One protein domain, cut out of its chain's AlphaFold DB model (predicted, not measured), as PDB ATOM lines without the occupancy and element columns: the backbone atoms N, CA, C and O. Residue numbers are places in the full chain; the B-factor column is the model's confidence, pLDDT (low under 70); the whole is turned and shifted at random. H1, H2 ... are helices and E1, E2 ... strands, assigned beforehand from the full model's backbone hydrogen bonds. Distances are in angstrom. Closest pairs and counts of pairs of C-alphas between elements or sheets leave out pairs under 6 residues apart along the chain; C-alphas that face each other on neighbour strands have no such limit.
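This is residues 130 to 200 of the 201 residues of an uncharacterized protein of uncultured bacterium (UniProt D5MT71). Two helices, H1 and H2, lie side by side and run opposite ways, with a small antiparallel hairpin, E1 and E2, and long loops at one end of them. Residues 194 to 200, mostly the end of H2, stick out. The 71 printed residues include two named helices and two named strands, in order H1, E1, E2, H2; the class is mixed, with under half in named elements. The whole is compact, radius of gyration of the C-alphas 12.2 A, spanning 36 by 25 by 23 A.

H1, residues 130 to 141, touches H2, residues 186 to 198, at a shallow tilt of 26 degrees; their closest C-alphas, of Ile 136 and Lys 186, are 5.7 A apart. E1, residues 148 to 151, and E2, residues 169 to 172, form a hairpin; N 149 and O 171 are 2.9 A apart, within hydrogen-bond range. E1 and H2 are apart. In H1 and H2 every O i to N i+4 pair is within hydrogen-bond range.

H1 begins at C-alpha 130 (22.732, 35.848, 37.997) and measures 16.4 A; E1 measures 9.8 A, E2 9.7 A. H2, 18.7 A, ends at C-alpha 198 (28.752, 47.775, 29.780).

The printed part has no cut. The links E1 to E2 and E2 to H2 are long. Residues 173 to 180 and 200 have pLDDT under 70.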
ATOM      1  N   ALA A 130      23.216  36.204  36.664       93.88
ATOM      2  CA  ALA A 130      22.732  35.848  37.997       93.88
ATOM      3  C   ALA A 130      23.539  34.698  38.625       93.88
ATOM      4  O   ALA A 130      23.766  34.695  39.830       93.88
ATOM      5  N   CYS A 131      23.988  33.727  37.824       93.06
ATOM      6  CA  CYS A 131      24.822  32.632  38.323       93.06
ATOM      7  C   CYS A 131      26.261  33.083  38.581       93.06
ATOM      8  O   CYS A 131      26.840  32.653  39.570       93.06
ATOM      9  N   LEU A 132      26.804  33.997  37.767       92.00
ATOM     10  CA  LEU A 132      28.084  34.641  38.074       92.00
ATOM     11  C   LEU A 132      28.044  35.398  39.401       92.00
ATOM     12  O   LEU A 132      28.983  35.296  40.181       92.00
ATOM     13  N   GLN A 133      26.951  36.108  39.690       94.69
ATOM     14  CA  GLN A 133      26.804  36.771  40.983       94.69
ATOM     15  C   GLN A 133      26.800  35.758  42.135       94.69
ATOM     16  O   GLN A 133      27.540  35.932  43.092       94.69
ATOM     17  N   LYS A 134      26.062  34.648  42.006       94.19
ATOM     18  CA  LYS A 134      26.079  33.574  43.015       94.19
ATOM     19  C   LYS A 134      27.468  32.977  43.220       94.19
ATOM     20  O   LYS A 134      27.802  32.597  44.332       94.19
ATOM     21  N   ILE A 135      28.260  32.877  42.156       92.69
ATOM     22  CA  ILE A 135      29.651  32.428  42.223       92.69
ATOM     23  C   ILE A 135      30.521  33.436  42.990       92.69
ATOM     24  O   ILE A 135      31.350  33.028  43.792       92.69
ATOM     25  N   ILE A 136      30.326  34.739  42.796       94.50
ATOM     26  CA  ILE A 136      31.021  35.765  43.588       94.50
ATOM     27  C   ILE A 136      30.652  35.630  45.072       94.50
ATOM     28  O   ILE A 136      31.535  35.569  45.927       94.50
ATOM     29  N   ASP A 137      29.357  35.503  45.363       95.69
ATOM     30  CA  ASP A 137      28.845  35.367  46.729       95.69
ATOM     31  C   ASP A 137      29.353  34.069  47.404       95.69
ATOM     32  O   ASP A 137      29.539  34.017  48.622       95.69
ATOM     33  N   SER A 138      29.633  33.025  46.612       94.75
ATOM     34  CA  SER A 138      30.201  31.743  47.061       94.75
ATOM     35  C   SER A 138      31.624  31.901  47.610       94.75
ATOM     36  O   SER A 138      31.977  31.302  48.623       94.75
ATOM     37  N   ILE A 139      32.428  32.772  46.991       94.31
ATOM     38  CA  ILE A 139      33.795  33.069  47.434       94.31
ATOM     39  C   ILE A 139      33.773  33.828  48.764       94.31
ATOM     40  O   ILE A 139      34.589  33.545  49.639       94.31
ATOM     41  N   ASP A 140      32.834  34.762  48.936       93.56
ATOM     42  CA  ASP A 140      32.699  35.531  50.179       93.56
ATOM     43  C   ASP A 140      32.182  34.670  51.341       93.56
ATOM     44  O   ASP A 140      32.649  34.799  52.474       93.56
ATOM     45  N   SER A 141      31.224  33.785  51.061       95.88
ATOM     46  CA  SER A 141      30.626  32.877  52.050       95.88
ATOM     47  C   SER A 141      31.460  31.624  52.322       95.88
ATOM     48  O   SER A 141      31.241  30.962  53.334       95.88
ATOM     49  N   LEU A 142      32.432  31.316  51.457       94.31
ATOM     50  CA  LEU A 142      33.194  30.063  51.451       94.31
ATOM     51  C   LEU A 142      32.308  28.817  51.261       94.31
ATOM     52  O   LEU A 142      32.697  27.712  51.647       94.31
ATOM     53  N   GLU A 143      31.138  28.981  50.643       93.69
ATOM     54  CA  GLU A 143      30.192  27.906  50.345       93.69
ATOM     55  C   GLU A 143      30.155  27.658  48.831       93.69
ATOM     56  O   GLU A 143      29.635  28.496  48.098       93.69
ATOM     57  N   PRO A 144      30.692  26.536  48.314       87.12
ATOM     58  CA  PRO A 144      30.787  26.315  46.874       87.12
ATOM     59  C   PRO A 144      29.413  26.149  46.212       87.12
ATOM     60  O   PRO A 144      28.503  25.511  46.745       87.12
ATOM     61  N   VAL A 145      29.294  26.652  44.983       89.19
ATOM     62  CA  VAL A 145      28.151  26.370  44.101       89.19
ATOM     63  C   VAL A 145      28.381  25.015  43.425       89.19
ATOM     64  O   VAL A 145      29.519  24.653  43.127       89.19
ATOM     65  N   GLY A 146      27.317  24.250  43.164       85.75
ATOM     66  CA  GLY A 146      27.430  22.971  42.453       85.75
ATOM     67  C   GLY A 146      28.192  23.107  41.127       85.75
ATOM     68  O   GLY A 146      27.923  24.027  40.357       85.75
ATOM     69  N   GLY A 147      29.142  22.199  40.880       82.38
ATOM     70  CA  GLY A 147      30.044  22.262  39.721       82.38
ATOM     71  C   GLY A 147      31.220  23.231  39.891       82.38
ATOM     72  O   GLY A 147      31.826  23.635  38.903       82.38
ATOM     73  N   THR A 148      31.533  23.643  41.122       87.12
ATOM     74  CA  THR A 148      32.697  24.487  41.423       87.12
ATOM     75  C   THR A 148      33.452  23.981  42.646       87.12
ATOM     76  O   THR A 148      32.876  23.345  43.531       87.12
ATOM     77  N   VAL A 149      34.745  24.293  42.707       89.81
ATOM     78  CA  VAL A 149      35.616  24.013  43.850       89.81
ATOM     79  C   VAL A 149      36.234  25.317  44.326       89.81
ATOM     80  O   VAL A 149      36.841  26.042  43.543       89.81
ATOM     81  N   LEU A 150      36.116  25.596  45.623       93.00
ATOM     82  CA  LEU A 150      36.819  26.703  46.260       93.00
ATOM     83  C   LEU A 150      38.123  26.194  46.863       93.00
ATOM     84  O   LEU A 150      38.125  25.220  47.618       93.00
ATOM     85  N   PHE A 151      39.236  26.842  46.544       93.00
ATOM     86  CA  PHE A 151      40.543  26.432  47.043       93.00
ATOM     87  C   PHE A 151      41.497  27.608  47.226       93.00
ATOM     88  O   PHE A 151      41.313  28.695  46.686       93.00
ATOM     89  N   ARG A 152      42.552  27.369  48.004       94.75
ATOM     90  CA  ARG A 152      43.752  28.207  48.048       94.75
ATOM     91  C   ARG A 152      44.919  27.374  47.558       94.75
ATOM     92  O   ARG A 152      44.937  26.159  47.743       94.75
ATOM     93  N   THR A 153      45.902  28.015  46.948       92.19
ATOM     94  CA  THR A 153      47.067  27.311  46.416       92.19
ATOM     95  C   THR A 153      48.336  28.107  46.646       92.19
ATOM     96  O   THR A 153      48.347  29.332  46.511       92.19
ATOM     97  N   TYR A 154      49.430  27.410  46.965       92.62
ATOM     98  CA  TYR A 154      50.777  27.984  46.996       92.62
ATOM     99  C   TYR A 154      51.422  28.047  45.603       92.62
ATOM    100  O   TYR A 154      52.353  28.828  45.411       92.62
ATOM    101  N   ASN A 155      50.904  27.277  44.641       91.56
ATOM    102  CA  ASN A 155      51.418  27.224  43.280       91.56
ATOM    103  C   ASN A 155      50.944  28.445  42.481       91.56
ATOM    104  O   ASN A 155      49.744  28.636  42.303       91.56
ATOM    105  N   THR A 156      51.883  29.258  42.000       91.75
ATOM    106  CA  THR A 156      51.603  30.460  41.206       91.75
ATOM    107  C   THR A 156      50.965  30.151  39.859       91.75
ATOM    108  O   THR A 156      50.160  30.949  39.399       91.75
ATOM    109  N   ASP A 157      51.249  28.986  39.273       90.19
ATOM    110  CA  ASP A 157      50.740  28.603  37.946       90.19
ATOM    111  C   ASP A 157      49.224  28.346  37.953       90.19
ATOM    112  O   ASP A 157      48.580  28.306  36.911       90.19
ATOM    113  N   TRP A 158      48.651  28.174  39.145       90.00
ATOM    114  CA  TRP A 158      47.231  27.910  39.368       90.00
ATOM    115  C   TRP A 158      46.462  29.146  39.835       90.00
ATOM    116  O   TRP A 158      45.308  29.025  40.246       90.00
ATOM    117  N   ARG A 159      47.100  30.321  39.820       91.44
ATOM    118  CA  ARG A 159      46.506  31.588  40.242       91.44
ATOM    119  C   ARG A 159      46.312  32.503  39.045       91.44
ATOM    120  O   ARG A 159      47.197  32.634  38.206       91.44
ATOM    121  N   CYS A 160      45.202  33.227  39.042       91.38
ATOM    122  CA  CYS A 160      45.099  34.452  38.260       91.38
ATOM    123  C   CYS A 160      46.073  35.534  38.773       91.38
ATOM    124  O   CYS A 160      46.532  35.505  39.919       91.38
ATOM    125  N   GLU A 161      46.342  36.538  37.935       92.94
ATOM    126  CA  GLU A 161      47.266  37.647  38.230       92.94
ATOM    127  C   GLU A 161      46.874  38.491  39.457       92.94
ATOM    128  O   GLU A 161      47.719  39.128  40.083       92.94
ATOM    129  N   HIS A 162      45.596  38.467  39.829       93.88
ATOM    130  CA  HIS A 162      45.050  39.216  40.957       93.88
ATOM    131  C   HIS A 162      45.231  38.501  42.310       93.88
ATOM    132  O   HIS A 162      44.951  39.088  43.356       93.88
ATOM    133  N   ALA A 163      45.646  37.232  42.312       94.31
ATOM    134  CA  ALA A 163      45.615  36.378  43.493       94.31
ATOM    135  C   ALA A 163      46.986  36.156  44.144       94.31
ATOM    136  O   ALA A 163      48.022  36.031  43.491       94.31
ATOM    137  N   ASN A 164      46.976  36.017  45.471       93.94
ATOM    138  CA  ASN A 164      48.117  35.582  46.274       93.94
ATOM    139  C   ASN A 164      47.815  34.239  46.973       93.94
ATOM    140  O   ASN A 164      46.806  33.597  46.689       93.94
ATOM    141  N   SER A 165      48.701  33.778  47.862       93.19
ATOM    142  CA  SER A 165      48.542  32.482  48.545       93.19
ATOM    143  C   SER A 165      47.319  32.389  49.460       93.19
ATOM    144  O   SER A 165      46.846  31.287  49.719       93.19
ATOM    145  N   GLU A 166      46.806  33.523  49.937       93.75
ATOM    146  CA  GLU A 166      45.649  33.595  50.834       93.75
ATOM    147  C   GLU A 166      44.336  33.872  50.097       93.75
ATOM    148  O   GLU A 166      43.257  33.764  50.687       93.75
ATOM    149  N   THR A 167      44.402  34.212  48.809       95.06
ATOM    150  CA  THR A 167      43.222  34.448  47.983       95.06
ATOM    151  C   THR A 167      42.474  33.138  47.754       95.06
ATOM    152  O   THR A 167      43.048  32.154  47.287       95.06
ATOM    153  N   VAL A 168      41.177  33.131  48.069       95.31
ATOM    154  CA  VAL A 168      40.281  32.031  47.702       95.31
ATOM    155  C   VAL A 168      39.990  32.130  46.211       95.31
ATOM    156  O   VAL A 168      39.568  33.175  45.713       95.31
ATOM    157  N   LEU A 169      40.258  31.036  45.515       93.94
ATOM    158  CA  LEU A 169      40.032  30.863  44.094       93.94
ATOM    159  C   LEU A 169      38.846  29.940  43.878       93.94
ATOM    160  O   LEU A 169      38.603  29.035  44.679       93.94
ATOM    161  N   ILE A 170      38.166  30.140  42.759       91.31
ATOM    162  CA  ILE A 170      37.209  29.194  42.226       91.31
ATOM    163  C   ILE A 170      37.822  28.457  41.045       91.31
ATOM    164  O   ILE A 170      38.326  29.054  40.095       91.31
ATOM    165  N   GLY A 171      37.778  27.137  41.116       87.44
ATOM    166  CA  GLY A 171      37.914  26.274  39.960       87.44
ATOM    167  C   GLY A 171      36.516  25.925  39.482       87.44
ATOM    168  O   GLY A 171      35.718  25.377  40.246       87.44
ATOM    169  N   VAL A 172      36.202  26.278  38.242       76.25
ATOM    170  CA  VAL A 172      34.989  25.789  37.591       76.25
ATOM    171  C   VAL A 172      35.270  24.367  37.135       76.25
ATOM    172  O   VAL A 172      36.333  24.096  36.580       76.25
ATOM    173  N   ASP A 173      34.339  23.460  37.399       64.12
ATOM    174  CA  ASP A 173      34.435  22.069  36.981       64.12
ATOM    175  C   ASP A 173      34.154  21.971  35.472       64.12
ATOM    176  O   ASP A 173      33.083  21.562  35.019       64.12
ATOM    177  N   CYS A 174      35.100  22.442  34.660       51.97
ATOM    178  CA  CYS A 174      35.133  22.158  33.238       51.97
ATOM    179  C   CYS A 174      35.671  20.733  33.058       51.97
ATOM    180  O   CYS A 174      36.859  20.527  32.836       51.97
ATOM    181  N   TYR A 175      34.787  19.732  33.149       47.75
ATOM    182  CA  TYR A 175      35.069  18.340  32.757       47.75
ATOM    183  C   TYR A 175      35.285  18.192  31.239       47.75
ATOM    184  O   TYR A 175      34.679  17.341  30.589       47.75
ATOM    185  N   GLU A 176      36.165  18.989  30.649       44.50
ATOM    186  CA  GLU A 176      36.838  18.598  29.423       44.50
ATOM    187  C   GLU A 176      38.211  18.072  29.856       44.50
ATOM    188  O   GLU A 176      39.020  18.780  30.440       44.50
ATOM    189  N   GLU A 177      38.422  16.766  29.670       47.62
ATOM    190  CA  GLU A 177      39.684  16.047  29.933       47.62
ATOM    191  C   GLU A 177      40.049  15.728  31.399       47.62
ATOM    192  O   GLU A 177      41.072  15.093  31.643       47.62
ATOM    193  N   GLY A 178      39.195  16.043  32.379       53.94
ATOM    194  CA  GLY A 178      39.366  15.584  33.770       53.94
ATOM    195  C   GLY A 178      40.438  16.330  34.574       53.94
ATOM    196  O   GLY A 178      40.880  15.834  35.612       53.94
ATOM    197  N   PHE A 179      40.838  17.518  34.115       56.78
ATOM    198  CA  PHE A 179      41.783  18.388  34.808       56.78
ATOM    199  C   PHE A 179      41.111  19.694  35.223       56.78
ATOM    200  O   PHE A 179      40.462  20.359  34.423       56.78
ATOM    201  N   LEU A 180      41.312  20.081  36.482       69.56
ATOM    202  CA  LEU A 180      40.954  21.410  36.957       69.56
ATOM    203  C   LEU A 180      41.895  22.432  36.296       69.56
ATOM    204  O   LEU A 180      43.111  22.247  36.323       69.56
ATOM    205  N   GLY A 181      41.350  23.489  35.695       73.50
ATOM    206  CA  GLY A 181      42.150  24.607  35.188       73.50
ATOM    207  C   GLY A 181      42.702  25.505  36.310       73.50
ATOM    208  O   GLY A 181      42.393  25.293  37.488       73.50
ATOM    209  N   PRO A 182      43.500  26.536  35.969       84.25
ATOM    210  CA  PRO A 182      43.881  27.584  36.912       84.25
ATOM    211  C   PRO A 182      42.649  28.209  37.577       84.25
ATOM    212  O   PRO A 182      41.610  28.385  36.941       84.25
ATOM    213  N   GLY A 183      42.763  28.534  38.864       88.56
ATOM    214  CA  GLY A 183      41.662  29.110  39.624       88.56
ATOM    215  C   GLY A 183      41.532  30.614  39.402       88.56
ATOM    216  O   GLY A 183      42.523  31.349  39.403       88.56
ATOM    217  N   GLU A 184      40.293  31.080  39.304       91.62
ATOM    218  CA  GLU A 184      39.965  32.498  39.181       91.62
ATOM    219  C   GLU A 184      39.584  33.080  40.542       91.62
ATOM    220  O   GLU A 184      38.924  32.434  41.354       91.62
ATOM    221  N   CYS A 185      40.010  34.307  40.835       94.69
ATOM    222  CA  CYS A 185      39.609  34.977  42.073       94.69
ATOM    223  C   CYS A 185      38.328  35.793  41.873       94.69
ATOM    224  O   CYS A 185      37.923  36.083  40.746       94.69
ATOM    225  N   LYS A 186      37.740  36.259  42.978       95.19
ATOM    226  CA  LYS A 186      36.566  37.144  42.968       95.19
ATOM    227  C   LYS A 186      36.706  38.335  42.009       95.19
ATOM    228  O   LYS A 186      35.795  38.580  41.223       95.19
ATOM    229  N   GLN A 187      37.855  39.017  42.015       95.44
ATOM    230  CA  GLN A 187      38.096  40.188  41.161       95.44
ATOM    231  C   GLN A 187      37.972  39.856  39.667       95.44
ATOM    232  O   GLN A 187      37.424  40.650  38.905       95.44
ATOM    233  N   CYS A 188      38.448  38.686  39.234       93.56
ATOM    234  CA  CYS A 188      38.347  38.263  37.835       93.56
ATOM    235  C   CYS A 188      36.886  38.134  37.401       93.56
ATOM    236  O   CYS A 188      36.495  38.624  36.341       93.56
ATOM    237  N   ILE A 189      36.064  37.533  38.259       92.88
ATOM    238  CA  ILE A 189      34.647  37.282  37.991       92.88
ATOM    239  C   ILE A 189      33.860  38.596  38.007       92.88
ATOM    240  O   ILE A 189      33.018  38.834  37.138       92.88
ATOM    241  N   GLU A 190      34.167  39.489  38.952       94.50
ATOM    242  CA  GLU A 190      33.597  40.838  39.017       94.50
ATOM    243  C   GLU A 190      33.935  41.662  37.770       94.50
ATOM    244  O   GLU A 190      33.047  42.304  37.204       94.50
ATOM    245  N   ASN A 191      35.181  41.594  37.290       93.19
ATOM    246  CA  ASN A 191      35.602  42.261  36.059       93.19
ATOM    247  C   ASN A 191      34.800  41.753  34.852       93.19
ATOM    248  O   ASN A 191      34.295  42.560  34.070       93.19
ATOM    249  N   THR A 192      34.612  40.437  34.719       91.12
ATOM    250  CA  THR A 192      33.780  39.859  33.652       91.12
ATOM    251  C   THR A 192      32.325  40.311  33.755       91.12
ATOM    252  O   THR A 192      31.710  40.677  32.750       91.12
ATOM    253  N   LEU A 193      31.754  40.330  34.962       91.12
ATOM    254  CA  LEU A 193      30.379  40.779  35.165       91.12
ATOM    255  C   LEU A 193      30.211  42.270  34.827       91.12
ATOM    256  O   LEU A 193      29.213  42.647  34.210       91.12
ATOM    257  N   ALA A 194      31.186  43.108  35.180       90.81
ATOM    258  CA  ALA A 194      31.202  44.527  34.841       90.81
ATOM    259  C   ALA A 194      31.295  44.755  33.324       90.81
ATOM    260  O   ALA A 194      30.514  45.531  32.774       90.81
ATOM    261  N   GLN A 195      32.177  44.026  32.632       89.12
ATOM    262  CA  GLN A 195      32.304  44.084  31.172       89.12
ATOM    263  C   GLN A 195      30.990  43.725  30.467       89.12
ATOM    264  O   GLN A 195      30.585  44.395  29.520       89.12
ATOM    265  N   ARG A 196      30.283  42.698  30.951       88.19
ATOM    266  CA  ARG A 196      28.981  42.293  30.396       88.19
ATOM    267  C   ARG A 196      27.907  43.370  30.565       88.19
ATOM    268  O   ARG A 196      27.117  43.582  29.649       88.19
ATOM    269  N   ARG A 197      27.880  44.066  31.710       85.38
ATOM    270  CA  ARG A 197      26.930  45.168  31.951       85.38
ATOM    271  C   ARG A 197      27.149  46.321  30.970       85.38
ATOM    272  O   ARG A 197      26.182  46.778  30.379       85.38
ATOM    273  N   GLN A 198      28.403  46.697  30.718       82.88
ATOM    274  CA  GLN A 198      28.752  47.775  29.780       82.88
ATOM    275  C   GLN A 198      28.376  47.477  28.321       82.88
ATOM    276  O   GLN A 198      28.180  48.403  27.550       82.88
ATOM    277  N   LYS A 199      28.280  46.201  27.923       76.12
ATOM    278  CA  LYS A 199      27.854  45.806  26.566       76.12
ATOM    279  C   LYS A 199      26.335  45.799  26.369       76.12
ATOM    280  O   LYS A 199      25.879  45.628  25.244       76.12
ATOM    281  N   THR A 200      25.570  45.883  27.455       62.78
ATOM    282  CA  THR A 200      24.099  45.827  27.419       62.78
ATOM    283  C   THR A 200      23.472  47.233  27.415       62.78
ATOM    284  O   THR A 200      22.267  47.352  27.205       62.78
TER     285      THR A 200